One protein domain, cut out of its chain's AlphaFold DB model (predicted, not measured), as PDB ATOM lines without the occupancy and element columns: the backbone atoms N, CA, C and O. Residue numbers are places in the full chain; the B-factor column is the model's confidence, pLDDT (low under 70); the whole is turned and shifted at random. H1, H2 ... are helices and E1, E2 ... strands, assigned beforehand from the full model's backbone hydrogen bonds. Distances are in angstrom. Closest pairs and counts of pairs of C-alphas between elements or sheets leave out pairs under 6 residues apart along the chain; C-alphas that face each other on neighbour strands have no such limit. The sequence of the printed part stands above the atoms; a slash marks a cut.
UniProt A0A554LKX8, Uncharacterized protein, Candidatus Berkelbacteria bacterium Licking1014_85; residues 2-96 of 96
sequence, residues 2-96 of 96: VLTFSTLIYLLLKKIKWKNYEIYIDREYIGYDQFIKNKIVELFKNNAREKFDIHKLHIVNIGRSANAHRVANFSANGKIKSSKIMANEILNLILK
ATOM      1  N   VAL A   2      34.097 -26.267 -30.915       93.94
ATOM      2  CA  VAL A   2      34.798 -26.910 -29.776       93.94
ATOM      3  C   VAL A   2      36.004 -27.757 -30.217       93.94
ATOM      4  O   VAL A   2      37.078 -27.643 -29.643       93.94
ATOM      5  N   LEU A   3      35.876 -28.538 -31.298       94.31
ATOM      6  CA  LEU A   3      36.996 -29.305 -31.870       94.31
ATOM      7  C   LEU A   3      38.172 -28.417 -32.306       94.31
ATOM      8  O   LEU A   3      39.330 -28.727 -32.029       94.31
ATOM      9  N   THR A   4      37.875 -27.298 -32.969       94.56
ATOM     10  CA  THR A   4      38.868 -26.297 -33.381       94.56
ATOM     11  C   THR A   4      39.583 -25.733 -32.156       94.56
ATOM     12  O   THR A   4      40.808 -25.682 -32.143       94.56
ATOM     13  N   PHE A   5      38.836 -25.387 -31.105       94.69
ATOM     14  CA  PHE A   5      39.386 -24.898 -29.843       94.69
ATOM     15  C   PHE A   5      40.330 -25.918 -29.188       94.69
ATOM     16  O   PHE A   5      41.486 -25.588 -28.921       94.69
ATOM     17  N   SER A   6      39.905 -27.178 -29.036       95.94
ATOM     18  CA  SER A   6      40.760 -28.258 -28.515       95.94
ATOM     19  C   SER A   6      42.037 -28.441 -29.342       95.94
ATOM     20  O   SER A   6      43.122 -28.629 -28.792       95.94
ATOM     21  N   THR A   7      41.926 -28.341 -30.668       95.38
ATOM     22  CA  THR A   7      43.069 -28.469 -31.586       95.38
ATOM     23  C   THR A   7      44.058 -27.317 -31.422       95.38
ATOM     24  O   THR A   7      45.267 -27.542 -31.383       95.38
ATOM     25  N   LEU A   8      43.563 -26.086 -31.279       93.62
ATOM     26  CA  LEU A   8      44.402 -24.912 -31.040       93.62
ATOM     27  C   LEU A   8      45.139 -25.002 -29.700       93.62
ATOM     28  O   LEU A   8      46.325 -24.679 -29.646       93.62
ATOM     29  N   ILE A   9      44.479 -25.500 -28.649       94.25
ATOM     30  CA  ILE A   9      45.128 -25.747 -27.355       94.25
ATOM     31  C   ILE A   9      46.252 -26.772 -27.511       94.25
ATOM     32  O   ILE A   9      47.374 -26.511 -27.083       94.25
ATOM     33  N   TYR A  10      45.997 -27.906 -28.168       94.75
ATOM     34  CA  TYR A  10      47.036 -28.902 -28.449       94.75
ATOM     35  C   TYR A  10      48.239 -28.292 -29.191       94.75
ATOM     36  O   TYR A  10      49.386 -28.485 -28.779       94.75
ATOM     37  N   LEU A  11      47.991 -27.516 -30.251       92.88
ATOM     38  CA  LEU A  11      49.043 -26.858 -31.030       92.88
ATOM     39  C   LEU A  11      49.852 -25.862 -30.192       92.88
ATOM     40  O   LEU A  11      51.072 -25.784 -30.348       92.88
ATOM     41  N   LEU A  12      49.193 -25.118 -29.300       90.88
ATOM     42  CA  LEU A  12      49.858 -24.208 -28.371       90.88
ATOM     43  C   LEU A  12      50.730 -24.978 -27.377       90.88
ATOM     44  O   LEU A  12      51.907 -24.656 -27.219       90.88
ATOM     45  N   LEU A  13      50.178 -26.021 -26.753       92.06
ATOM     46  CA  LEU A  13      50.892 -26.843 -25.782       92.06
ATOM     47  C   LEU A  13      52.122 -27.493 -26.414       92.06
ATOM     48  O   LEU A  13      53.199 -27.423 -25.838       92.06
ATOM     49  N   LYS A  14      52.023 -28.007 -27.643       90.25
ATOM     50  CA  LYS A  14      53.165 -28.586 -28.369       90.25
ATOM     51  C   LYS A  14      54.336 -27.609 -28.561       90.25
ATOM     52  O   LYS A  14      55.476 -28.051 -28.687       90.25
ATOM     53  N   LYS A  15      54.075 -26.299 -28.599       88.19
ATOM     54  CA  LYS A  15      55.109 -25.263 -28.769       88.19
ATOM     55  C   LYS A  15      55.793 -24.858 -27.463       88.19
ATOM     56  O   LYS A  15      56.853 -24.239 -27.515       88.19
ATOM     57  N   ILE A  16      55.210 -25.175 -26.309       86.50
ATOM     58  CA  ILE A  16      55.723 -24.756 -24.999       86.50
ATOM     59  C   ILE A  16      56.214 -25.959 -24.186       86.50
ATOM     60  O   ILE A  16      55.826 -27.099 -24.420       86.50
ATOM     61  N   LYS A  17      57.058 -25.723 -23.174       86.25
ATOM     62  CA  LYS A  17      57.528 -26.769 -22.242       86.25
ATOM     63  C   LYS A  17      56.473 -27.073 -21.165       86.25
ATOM     64  O   LYS A  17      56.741 -26.959 -19.973       86.25
ATOM     65  N   TRP A  18      55.264 -27.443 -21.589       90.50
ATOM     66  CA  TRP A  18      54.072 -27.592 -20.738       90.50
ATOM     67  C   TRP A  18      54.225 -28.600 -19.590       90.50
ATOM     68  O   TRP A  18      53.550 -28.478 -18.577       90.50
ATOM     69  N   LYS A  19      55.128 -29.581 -19.711       89.56
ATOM     70  CA  LYS A  19      55.307 -30.664 -18.729       89.56
ATOM     71  C   LYS A  19      55.574 -30.194 -17.298       89.56
ATOM     72  O   LYS A  19      55.225 -30.921 -16.371       89.56
ATOM     73  N   ASN A  20      56.159 -29.012 -17.132       90.25
ATOM     74  CA  ASN A  20      56.538 -28.465 -15.829       90.25
ATOM     75  C   ASN A  20      55.439 -27.599 -15.192       90.25
ATOM     76  O   ASN A  20      55.688 -26.979 -14.163       90.25
ATOM     77  N   TYR A  21      54.255 -27.519 -15.805       91.25
ATOM     78  CA  TYR A  21      53.203 -26.596 -15.396       91.25
ATOM     79  C   TYR A  21      51.861 -27.307 -15.233       91.25
ATOM     80  O   TYR A  21      51.537 -28.231 -15.982       91.25
ATOM     81  N   GLU A  22      51.067 -26.812 -14.288       94.06
ATOM     82  CA  GLU A  22      49.616 -26.985 -14.294       94.06
ATOM     83  C   GLU A  22      49.009 -26.000 -15.297       94.06
ATOM     84  O   GLU A  22      49.402 -24.829 -15.363       94.06
ATOM     85  N   ILE A  23      48.064 -26.470 -16.106       94.62
ATOM     86  CA  ILE A  23      47.477 -25.707 -17.205       94.62
ATOM     87  C   ILE A  23      46.049 -25.342 -16.826       94.62
ATOM     88  O   ILE A  23      45.190 -26.210 -16.701       94.62
ATOM     89  N   TYR A  24      45.787 -24.045 -16.708       93.56
ATOM     90  CA  TYR A  24      44.455 -23.506 -16.466       93.56
ATOM     91  C   TYR A  24      43.943 -22.814 -17.725       93.56
ATOM     92  O   TYR A  24      44.632 -21.964 -18.292       93.56
ATOM     93  N   ILE A  25      42.741 -23.180 -18.157       92.62
ATOM     94  CA  ILE A  25      42.057 -22.597 -19.314       92.62
ATOM     95  C   ILE A  25      40.736 -22.002 -18.838       92.62
ATOM     96  O   ILE A  25      40.006 -22.648 -18.083       92.62
ATOM     97  N   ASP A  26      40.446 -20.778 -19.283       92.75
ATOM     98  CA  ASP A  26      39.158 -20.144 -19.017       92.75
ATOM     99  C   ASP A  26      38.030 -20.920 -19.706       92.75
ATOM    100  O   ASP A  26      38.180 -21.409 -20.833       92.75
ATOM    101  N   ARG A  27      36.903 -21.092 -19.018       93.25
ATOM    102  CA  ARG A  27      35.793 -21.891 -19.535       93.25
ATOM    103  C   ARG A  27      35.038 -21.112 -20.604       93.25
ATOM    104  O   ARG A  27      34.141 -20.337 -20.296       93.25
ATOM    105  N   GLU A  28      35.314 -21.449 -21.859       90.94
ATOM    106  CA  GLU A  28      34.607 -20.855 -23.003       90.94
ATOM    107  C   GLU A  28      33.379 -21.641 -23.472       90.94
ATOM    108  O   GLU A  28      32.450 -21.075 -24.046       90.94
ATOM    109  N   TYR A  29      33.338 -22.953 -23.227       93.75
ATOM    110  CA  TYR A  29      32.260 -23.824 -23.703       93.75
ATOM    111  C   TYR A  29      31.649 -24.608 -22.541       93.75
ATOM    112  O   TYR A  29      32.111 -25.696 -22.195       93.75
ATOM    113  N   ILE A  30      30.595 -24.053 -21.941       94.44
ATOM    114  CA  ILE A  30      29.893 -24.657 -20.799       94.44
ATOM    115  C   ILE A  30      29.397 -26.065 -21.162       94.44
ATOM    116  O   ILE A  30      28.736 -26.255 -22.181       94.44
ATOM    117  N   GLY A  31      29.719 -27.051 -20.317       95.44
ATOM    118  CA  GLY A  31      29.329 -28.454 -20.500       95.44
ATOM    119  C   GLY A  31      30.279 -29.279 -21.375       95.44
ATOM    120  O   GLY A  31      30.108 -30.493 -21.470       95.44
ATOM    121  N   TYR A  32      31.307 -28.665 -21.969       96.94
ATOM    122  CA  TYR A  32      32.264 -29.354 -22.844       96.94
ATOM    123  C   TYR A  32      33.619 -29.632 -22.187       96.94
ATOM    124  O   TYR A  32      34.507 -30.163 -22.850       96.94
ATOM    125  N   ASP A  33      33.797 -29.323 -20.901       95.94
ATOM    126  CA  ASP A  33      35.081 -29.430 -20.200       95.94
ATOM    127  C   ASP A  33      35.731 -30.815 -20.383       95.94
ATOM    128  O   ASP A  33      36.861 -30.925 -20.861       95.94
ATOM    129  N   GLN A  34      34.998 -31.892 -20.079       96.62
ATOM    130  CA  GLN A  34      35.521 -33.255 -20.208       96.62
ATOM    131  C   GLN A  34      35.812 -33.628 -21.666       96.62
ATOM    132  O   GLN A  34      36.812 -34.285 -21.952       96.62
ATOM    133  N   PHE A  35      34.967 -33.180 -22.597       96.94
ATOM    134  CA  PHE A  35      35.173 -33.400 -24.024       96.94
ATOM    135  C   PHE A  35      36.458 -32.722 -24.511       96.94
ATOM    136  O   PHE A  35      37.267 -33.350 -25.194       96.94
ATOM    137  N   ILE A  36      36.679 -31.463 -24.125       97.50
ATOM    138  CA  ILE A  36      37.881 -30.700 -24.475       97.50
ATOM    139  C   ILE A  36      39.123 -31.404 -23.929       97.50
ATOM    140  O   ILE A  36      40.058 -31.660 -24.692       97.50
ATOM    141  N   LYS A  37      39.110 -31.786 -22.643       97.25
ATOM    142  CA  LYS A  37      40.207 -32.529 -22.007       97.25
ATOM    143  C   LYS A  37      40.522 -33.829 -22.748       97.25
ATOM    144  O   LYS A  37      41.666 -34.043 -23.149       97.25
ATOM    145  N   ASN A  38      39.507 -34.660 -22.986       97.19
ATOM    146  CA  ASN A  38      39.663 -35.932 -23.689       97.19
ATOM    147  C   ASN A  38      40.214 -35.725 -25.102       97.19
ATOM    148  O   ASN A  38      41.128 -36.439 -25.512       97.19
ATOM    149  N   LYS A  39      39.713 -34.720 -25.833       96.75
ATOM    150  CA  LYS A  39      40.161 -34.473 -27.204       96.75
ATOM    151  C   LYS A  39      41.617 -34.018 -27.263       96.75
ATOM    152  O   LYS A  39      42.341 -34.433 -28.161       96.75
ATOM    153  N   ILE A  40      42.076 -33.209 -26.309       96.19
ATOM    154  CA  ILE A  40      43.490 -32.812 -26.221       96.19
ATOM    155  C   ILE A  40      44.372 -34.036 -25.948       96.19
ATOM    156  O   ILE A  40      45.376 -34.228 -26.635       96.19
ATOM    157  N   VAL A  41      43.980 -34.898 -25.003       96.31
ATOM    158  CA  VAL A  41      44.700 -36.151 -24.706       96.31
ATOM    159  C   VAL A  41      44.776 -37.050 -25.942       96.31
ATOM    160  O   VAL A  41      45.847 -37.567 -26.265       96.31
ATOM    161  N   GLU A  42      43.667 -37.204 -26.663       95.88
ATOM    162  CA  GLU A  42      43.593 -37.967 -27.910       95.88
ATOM    163  C   GLU A  42      44.533 -37.393 -28.983       95.88
ATOM    164  O   GLU A  42      45.302 -38.133 -29.600       95.88
ATOM    165  N   LEU A  43      44.545 -36.068 -29.160       95.56
ATOM    166  CA  LEU A  43      45.434 -35.397 -30.110       95.56
ATOM    167  C   LEU A  43      46.912 -35.651 -29.789       95.56
ATOM    168  O   LEU A  43      47.679 -35.948 -30.708       95.56
ATOM    169  N   PHE A  44      47.306 -35.597 -28.513       95.19
ATOM    170  CA  PHE A  44      48.660 -35.957 -28.082       95.19
ATOM    171  C   PHE A  44      48.968 -37.434 -28.337       95.19
ATOM    172  O   PHE A  44      50.016 -37.740 -28.900       95.19
ATOM    173  N   LYS A  45      48.048 -38.343 -27.995       94.38
ATOM    174  CA  LYS A  45      48.216 -39.787 -28.221       94.38
ATOM    175  C   LYS A  45      48.455 -40.116 -29.699       94.38
ATOM    176  O   LYS A  45      49.296 -40.957 -29.999       94.38
ATOM    177  N   ASN A  46      47.736 -39.450 -30.600       93.38
ATOM    178  CA  ASN A  46      47.768 -39.761 -32.029       93.38
ATOM    179  C   ASN A  46      48.882 -39.021 -32.790       93.38
ATOM    180  O   ASN A  46      49.269 -39.458 -33.873       93.38
ATOM    181  N   ASN A  47      49.388 -37.893 -32.272       92.62
ATOM    182  CA  ASN A  47      50.249 -36.985 -33.047       92.62
ATOM    183  C   ASN A  47      51.540 -36.541 -32.337       92.62
ATOM    184  O   ASN A  47      52.328 -35.788 -32.925       92.62
ATOM    185  N   ALA A  48      51.778 -36.966 -31.096       90.19
ATOM    186  CA  ALA A  48      52.975 -36.624 -30.337       90.19
ATOM    187  C   ALA A  48      53.651 -37.874 -29.759       90.19
ATOM    188  O   ALA A  48      53.014 -38.878 -29.461       90.19
ATOM    189  N   ARG A  49      54.974 -37.799 -29.567       89.50
ATOM    190  CA  ARG A  49      55.728 -38.845 -28.850       89.50
ATOM    191  C   ARG A  49      55.425 -38.844 -27.351       89.50
ATOM    192  O   ARG A  49      55.603 -39.848 -26.673       89.50
ATOM    193  N   GLU A  50      55.014 -37.694 -26.831       90.50
ATOM    194  CA  GLU A  50      54.793 -37.466 -25.412       90.50
ATOM    195  C   GLU A  50      53.309 -37.617 -25.079       90.50
ATOM    196  O   GLU A  50      52.452 -37.086 -25.786       90.50
ATOM    197  N   LYS A  51      53.006 -38.316 -23.981       92.12
ATOM    198  CA  LYS A  51      51.638 -38.453 -23.473       92.12
ATOM    199  C   LYS A  51      51.263 -37.232 -22.644       92.12
ATOM    200  O   LYS A  51      52.062 -36.793 -21.820       92.12
ATOM    201  N   PHE A  52      50.046 -36.736 -22.838       95.00
ATOM    202  CA  PHE A  52      49.482 -35.655 -22.039       95.00
ATOM    203  C   PHE A  52      48.684 -36.219 -20.867       95.00
ATOM    204  O   PHE A  52      47.813 -37.068 -21.061       95.00
ATOM    205  N   ASP A  53      48.995 -35.753 -19.661       94.31
ATOM    206  CA  ASP A  53      48.252 -36.101 -18.456       94.31
ATOM    207  C   ASP A  53      47.004 -35.220 -18.354       94.31
ATOM    208  O   ASP A  53      47.095 -33.994 -18.263       94.31
ATOM    209  N   ILE A  54      45.833 -35.854 -18.368       95.38
ATOM    210  CA  ILE A  54      44.542 -35.172 -18.299       95.38
ATOM    211  C   ILE A  54      44.369 -34.368 -17.003       95.38
ATOM    212  O   ILE A  54      43.659 -33.360 -17.002       95.38
ATOM    213  N   HIS A  55      45.021 -34.788 -15.915       95.38
ATOM    214  CA  HIS A  55      44.894 -34.154 -14.605       95.38
ATOM    215  C   HIS A  55      45.658 -32.832 -14.503       95.38
ATOM    216  O   HIS A  55      45.313 -32.020 -13.652       95.38
ATOM    217  N   LYS A  56      46.606 -32.576 -15.414       94.94
ATOM    218  CA  LYS A  56      47.312 -31.287 -15.514       94.94
ATOM    219  C   LYS A  56      46.481 -30.177 -16.142       94.94
ATOM    220  O   LYS A  56      46.906 -29.025 -16.158       94.94
ATOM    221  N   LEU A  57      45.344 -30.518 -16.747       95.94
ATOM    222  CA  LEU A  57      44.490 -29.569 -17.443       95.94
ATOM    223  C   LEU A  57      43.245 -29.266 -16.616       95.94
ATOM    224  O   LEU A  57      42.393 -30.132 -16.405       95.94
ATOM    225  N   HIS A  58      43.094 -28.006 -16.231       95.69
ATOM    226  CA  HIS A  58      41.978 -27.482 -15.452       95.69
ATOM    227  C   HIS A  58      41.199 -26.479 -16.294       95.69
ATOM    228  O   HIS A  58      41.755 -25.502 -16.787       95.69
ATOM    229  N   ILE A  59      39.901 -26.726 -16.462       96.25
ATOM    230  CA  ILE A  59      38.989 -25.804 -17.143       96.25
ATOM    231  C   ILE A  59      38.113 -25.188 -16.060       96.25
ATOM    232  O   ILE A  59      37.376 -25.900 -15.374       96.25
ATOM    233  N   VAL A  60      38.267 -23.887 -15.851       94.94
ATOM    234  CA  VAL A  60      37.661 -23.147 -14.737       94.94
ATOM    235  C   VAL A  60      37.244 -21.760 -15.208       94.94
ATOM    236  O   VAL A  60      37.725 -21.290 -16.229       94.94
ATOM    237  N   ASN A  61      36.382 -21.079 -14.455       93.06
ATOM    238  CA  ASN A  61      36.077 -19.678 -14.741       93.06
ATOM    239  C   ASN A  61      37.222 -18.802 -14.212       93.06
ATOM    240  O   ASN A  61      37.427 -18.722 -12.996       93.06
ATOM    241  N   ILE A  62      37.957 -18.141 -15.101       91.44
ATOM    242  CA  ILE A  62      39.036 -17.222 -14.736       91.44
ATOM    243  C   ILE A  62      38.444 -15.815 -14.591       91.44
ATOM    244  O   ILE A  62      37.989 -15.189 -15.542       91.44
ATOM    245  N   GLY A  63      38.439 -15.296 -13.362       89.12
ATOM    246  CA  GLY A  63      37.864 -13.983 -13.069       89.12
ATOM    247  C   GLY A  63      38.587 -12.835 -13.783       89.12
ATOM    248  O   GLY A  63      39.802 -12.866 -13.975       89.12
ATOM    249  N   ARG A  64      37.855 -11.758 -14.096       88.62
ATOM    250  CA  ARG A  64      38.395 -10.571 -14.794       88.62
ATOM    251  C   ARG A  64      39.545  -9.877 -14.056       88.62
ATOM    252  O   ARG A  64      40.387  -9.239 -14.683       88.62
ATOM    253  N   SER A  65      39.574  -9.991 -12.729       91.06
ATOM    254  CA  SER A  65      40.641  -9.453 -11.878       91.06
ATOM    255  C   SER A  65      41.915 -10.302 -11.899       91.06
ATOM    256  O   SER A  65      42.969  -9.826 -11.473       91.06
ATOM    257  N   ALA A  66      41.857 -11.541 -12.399       91.38
ATOM    258  CA  ALA A  66      43.013 -12.418 -12.458       91.38
ATOM    259  C   ALA A  66      44.055 -11.889 -13.448       91.38
ATOM    260  O   ALA A  66      43.742 -11.403 -14.539       91.38
ATOM    261  N   ASN A  67      45.333 -12.052 -13.101       91.38
ATOM    262  CA  ASN A  67      46.421 -11.607 -13.964       91.38
ATOM    263  C   ASN A  67      46.391 -12.293 -15.339       91.38
ATOM    264  O   ASN A  67      46.613 -11.637 -16.352       91.38
ATOM    265  N   ALA A  68      46.049 -13.585 -15.377       88.06
ATOM    266  CA  ALA A  68      45.915 -14.350 -16.614       88.06
ATOM    267  C   ALA A  68      44.882 -13.734 -17.573       88.06
ATOM    268  O   ALA A  68      45.171 -13.585 -18.757       88.06
ATOM    269  N   HIS A  69      43.728 -13.292 -17.057       88.12
ATOM    270  CA  HIS A  69      42.706 -12.625 -17.864       88.12
ATOM    271  C   HIS A  69      43.231 -11.310 -18.461       88.12
ATOM    272  O   HIS A  69      43.076 -11.062 -19.656       88.12
ATOM    273  N   ARG A  70      43.930 -10.489 -17.661       89.81
ATOM    274  CA  ARG A  70      44.540  -9.237 -18.149       89.81
ATOM    275  C   ARG A  70      45.566  -9.485 -19.257       89.81
ATOM    276  O   ARG A  70      45.541  -8.787 -20.268       89.81
ATOM    277  N   VAL A  71      46.435 -10.484 -19.090       88.06
ATOM    278  CA  VAL A  71      47.450 -10.854 -20.093       88.06
ATOM    279  C   VAL A  71      46.800 -11.382 -21.371       88.06
ATOM    280  O   VAL A  71      47.218 -11.002 -22.467       88.06
ATOM    281  N   ALA A  72      45.763 -12.213 -21.250       86.19
ATOM    282  CA  ALA A  72      45.018 -12.736 -22.392       86.19
ATOM    283  C   ALA A  72      44.324 -11.610 -23.172       86.19
ATOM    284  O   ALA A  72      44.497 -11.516 -24.386       86.19
ATOM    285  N   ASN A  73      43.626 -10.706 -22.477       87.81
ATOM    286  CA  ASN A  73      42.969  -9.555 -23.092       87.81
ATOM    287  C   ASN A  73      43.980  -8.604 -23.760       87.81
ATOM    288  O   ASN A  73      43.762  -8.147 -24.880       87.81
ATOM    289  N   PHE A  74      45.118  -8.338 -23.113       87.94
ATOM    290  CA  PHE A  74      46.191  -7.541 -23.717       87.94
ATOM    291  C   PHE A  74      46.730  -8.196 -24.996       87.94
ATOM    292  O   PHE A  74      46.863  -7.538 -26.025       87.94
ATOM    293  N   SER A  75      46.981  -9.507 -24.950       84.81
ATOM    294  CA  SER A  75      47.485 -10.273 -26.094       84.81
ATOM    295  C   SER A  75      46.486 -10.319 -27.253       84.81
ATOM    296  O   SER A  75      46.889 -10.184 -28.405       84.81
ATOM    297  N   ALA A  76      45.189 -10.466 -26.965       84.75
ATOM    298  CA  ALA A  76      44.129 -10.497 -27.974       84.75
ATOM    299  C   ALA A  76      43.973  -9.157 -28.713       84.75
ATOM    300  O   ALA A  76      43.723  -9.144 -29.917       84.75
ATOM    301  N   ASN A  77      44.161  -8.041 -28.003       85.69
ATOM    302  CA  ASN A  77      44.085  -6.689 -28.563       85.69
ATOM    303  C   ASN A  77      45.416  -6.207 -29.178       85.69
ATOM    304  O   ASN A  77      45.472  -5.144 -29.797       85.69
ATOM    305  N   GLY A  78      46.501  -6.967 -29.007       80.81
ATOM    306  CA  GLY A  78      47.814  -6.640 -29.550       80.81
ATOM    307  C   GLY A  78      47.864  -6.731 -31.081       80.81
ATOM    308  O   GLY A  78      47.281  -7.622 -31.694       80.81
ATOM    309  N   LYS A  79      48.619  -5.829 -31.725       67.75
ATOM    310  CA  LYS A  79      48.813  -5.831 -33.192       67.75
ATOM    311  C   LYS A  79      49.785  -6.913 -33.686       67.75
ATOM    312  O   LYS A  79      49.779  -7.244 -34.869       67.75
ATOM    313  N   ILE A  80      50.625  -7.461 -32.804       67.94
ATOM    314  CA  ILE A  80      51.677  -8.423 -33.156       67.94
ATOM    315  C   ILE A  80      51.204  -9.838 -32.830       67.94
ATOM    316  O   ILE A  80      50.961 -10.172 -31.673       67.94
ATOM    317  N   LYS A  81      51.124 -10.691 -33.856       68.44
ATOM    318  CA  LYS A  81      50.833 -12.121 -33.702       68.44
ATOM    319  C   LYS A  81      52.143 -12.904 -33.740       68.44
ATOM    320  O   LYS A  81      52.784 -12.980 -34.781       68.44
ATOM    321  N   SER A  82      52.525 -13.506 -32.613       68.56
ATOM    322  CA  SER A  82      53.760 -14.300 -32.472       68.56
ATOM    323  C   SER A  82      53.702 -15.667 -33.166       68.56
ATOM    324  O   SER A  82      54.700 -16.378 -33.252       68.56
ATOM    325  N   SER A  83      52.528 -16.086 -33.636       71.38
ATOM    326  CA  SER A  83      52.321 -17.367 -34.304       71.38
ATOM    327  C   SER A  83      51.150 -17.284 -35.274       71.38
ATOM    328  O   SER A  83      50.095 -16.743 -34.941       71.38
ATOM    329  N   LYS A  84      51.324 -17.870 -36.459       80.88
ATOM    330  CA  LYS A  84      50.252 -18.110 -37.429       80.88
ATOM    331  C   LYS A  84      49.958 -19.609 -37.442       80.88
ATOM    332  O   LYS A  84      50.891 -20.403 -37.502       80.88
ATOM    333  N   ILE A  85      48.684 -19.970 -37.325       84.62
ATOM    334  CA  ILE A  85      48.188 -21.336 -37.513       84.62
ATOM    335  C   ILE A  85      47.258 -21.274 -38.718       84.62
ATOM    336  O   ILE A  85      46.324 -20.468 -38.740       84.62
ATOM    337  N   MET A  86      47.554 -22.065 -39.737       88.00
ATOM    338  CA  MET A  86      46.780 -22.132 -40.967       88.00
ATOM    339  C   MET A  86      45.591 -23.088 -40.808       88.00
ATOM    340  O   MET A  86      45.634 -24.055 -40.051       88.00
ATOM    341  N   ALA A  87      44.508 -22.836 -41.547       87.88
ATOM    342  CA  ALA A  87      43.297 -23.654 -41.459       87.88
ATOM    343  C   ALA A  87      43.542 -25.124 -41.848       87.88
ATOM    344  O   ALA A  87      42.999 -26.025 -41.216       87.88
ATOM    345  N   ASN A  88      44.399 -25.373 -42.842       90.94
ATOM    346  CA  ASN A  88      44.769 -26.725 -43.263       90.94
ATOM    347  C   ASN A  88      45.479 -27.519 -42.152       90.94
ATOM    348  O   ASN A  88      45.242 -28.715 -42.026       90.94
ATOM    349  N   GLU A  89      46.292 -26.873 -41.311       88.50
ATOM    350  CA  GLU A  89      46.935 -27.528 -40.163       88.50
ATOM    351  C   GLU A  89      45.895 -28.045 -39.165       88.50
ATOM    352  O   GLU A  89      46.034 -29.142 -38.627       88.50
ATOM    353  N   ILE A  90      44.827 -27.274 -38.951       91.06
ATOM    354  CA  ILE A  90      43.722 -27.661 -38.073       91.06
ATOM    355  C   ILE A  90      42.912 -28.797 -38.708       91.06
ATOM    356  O   ILE A  90      42.629 -29.793 -38.047       91.06
ATOM    357  N   LEU A  91      42.567 -28.674 -39.993       91.12
ATOM    358  CA  LEU A  91      41.792 -29.690 -40.714       91.12
ATOM    359  C   LEU A  91      42.515 -31.042 -40.744       91.12
ATOM    360  O   LEU A  91      41.889 -32.060 -40.466       91.12
ATOM    361  N   ASN A  92      43.831 -31.047 -40.965       90.69
ATOM    362  CA  ASN A  92      44.646 -32.265 -40.965       90.69
ATOM    363  C   ASN A  92      44.678 -32.988 -39.607       90.69
ATOM    364  O   ASN A  92      44.986 -34.177 -39.559       90.69
ATOM    365  N   LEU A  93      44.406 -32.281 -38.506       91.50
ATOM    366  CA  LEU A  93      44.327 -32.865 -37.164       91.50
ATOM    367  C   LEU A  93      42.911 -33.324 -36.798       91.50
ATOM    368  O   LEU A  93      42.770 -34.212 -35.963       91.50
ATOM    369  N   ILE A  94      41.879 -32.716 -37.388       88.38
ATOM    370  CA  ILE A  94      40.472 -33.026 -37.094       88.38
ATOM    371  C   ILE A  94      39.928 -34.142 -37.996       88.38
ATOM    372  O   ILE A  94      39.128 -34.941 -37.522       88.38
ATOM    373  N   LEU A  95      40.314 -34.166 -39.275       83.31
ATOM    374  CA  LEU A  95      39.765 -35.072 -40.300       83.31
ATOM    375  C   LEU A  95      40.570 -36.368 -40.489       83.31
ATOM    376  O   LEU A  95      40.263 -37.145 -41.390       83.31
ATOM    377  N   LYS A  96      41.612 -36.572 -39.683       66.25
ATOM    378  CA  LYS A  96      42.330 -37.846 -39.583       66.25
ATOM    379  C   LYS A  96      41.543 -38.836 -38.740       66.25
ATOM    380  O   LYS A  96      41.566 -40.026 -39.112       66.25
TER     381      LYS A  96
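Overview. This is residues 2 to 96 of the 96 residues of an uncharacterized protein of Candidatus Berkelbacteria bacterium Licking1014_85 (UniProt A0A554LKX8). Helix H1 passes through an open ring made by H2, the small sheet of E1 and E2, H3, the link after it and H4. H2 and H4 pack on H1 and cross it, while H3 lies out on the far side of the ring. The printed part has 95 residues, mostly helix by class, in the order H1, E1, H2, E2, H3, H4, with the two strands parallel. It is compact, with a radius of gyration of the C-alphas of 13.7 A and spans of 38 by 30 by 27 A.

Arrangement. Start with H1, residues 2 to 15, which touches H2, residues 33 to 47, the same way at a steep tilt of 52 degrees; the closest C-alphas are those of Ser 6 and Ile 36, 5.5 A. E1, residues 23 to 26, and E2, residues 57 to 60, are parallel neighbours at 27 degrees; look at N 58 and O 23, 2.8 A, within hydrogen-bond range. E1, H2 and E2 form a strand-helix-strand unit, two parallel neighbours with a helix between, its crossover right-handed. H3, residues 67 to 77, touches no helix. H4, residues 87 to 94, touches residues 3 to 8 of H1, about perpendicular at 79 degrees; the closest C-alphas are those of Thr 7 and Ile 90, 6.6 A. In H2 and H3 every O i to N i+4 pair is within hydrogen-bond range, in H1 9 of 10 and in H4 3 of 4.

Along the chain. Find C-alpha 2 at (34.798, -26.910, -29.776); from there H1 runs 20.4 A. E1 spans 10.2 A, H2 21.3 A, E2 9.8 A and H3 15.6 A. H4 runs 10.7 A to C-alpha 94 at (40.472, -33.026, -37.094).

Size, cuts and confidence. The C-alphas of Ser 65 and Lys 96, the two farthest apart, are 39.7 A apart. The printed part has no cut, and no link is long. Residues 74 to 82, of which 74 to 77 belong to H3, stand free. Look for pLDDT under 70 at residues 79 to 82 and residue 96.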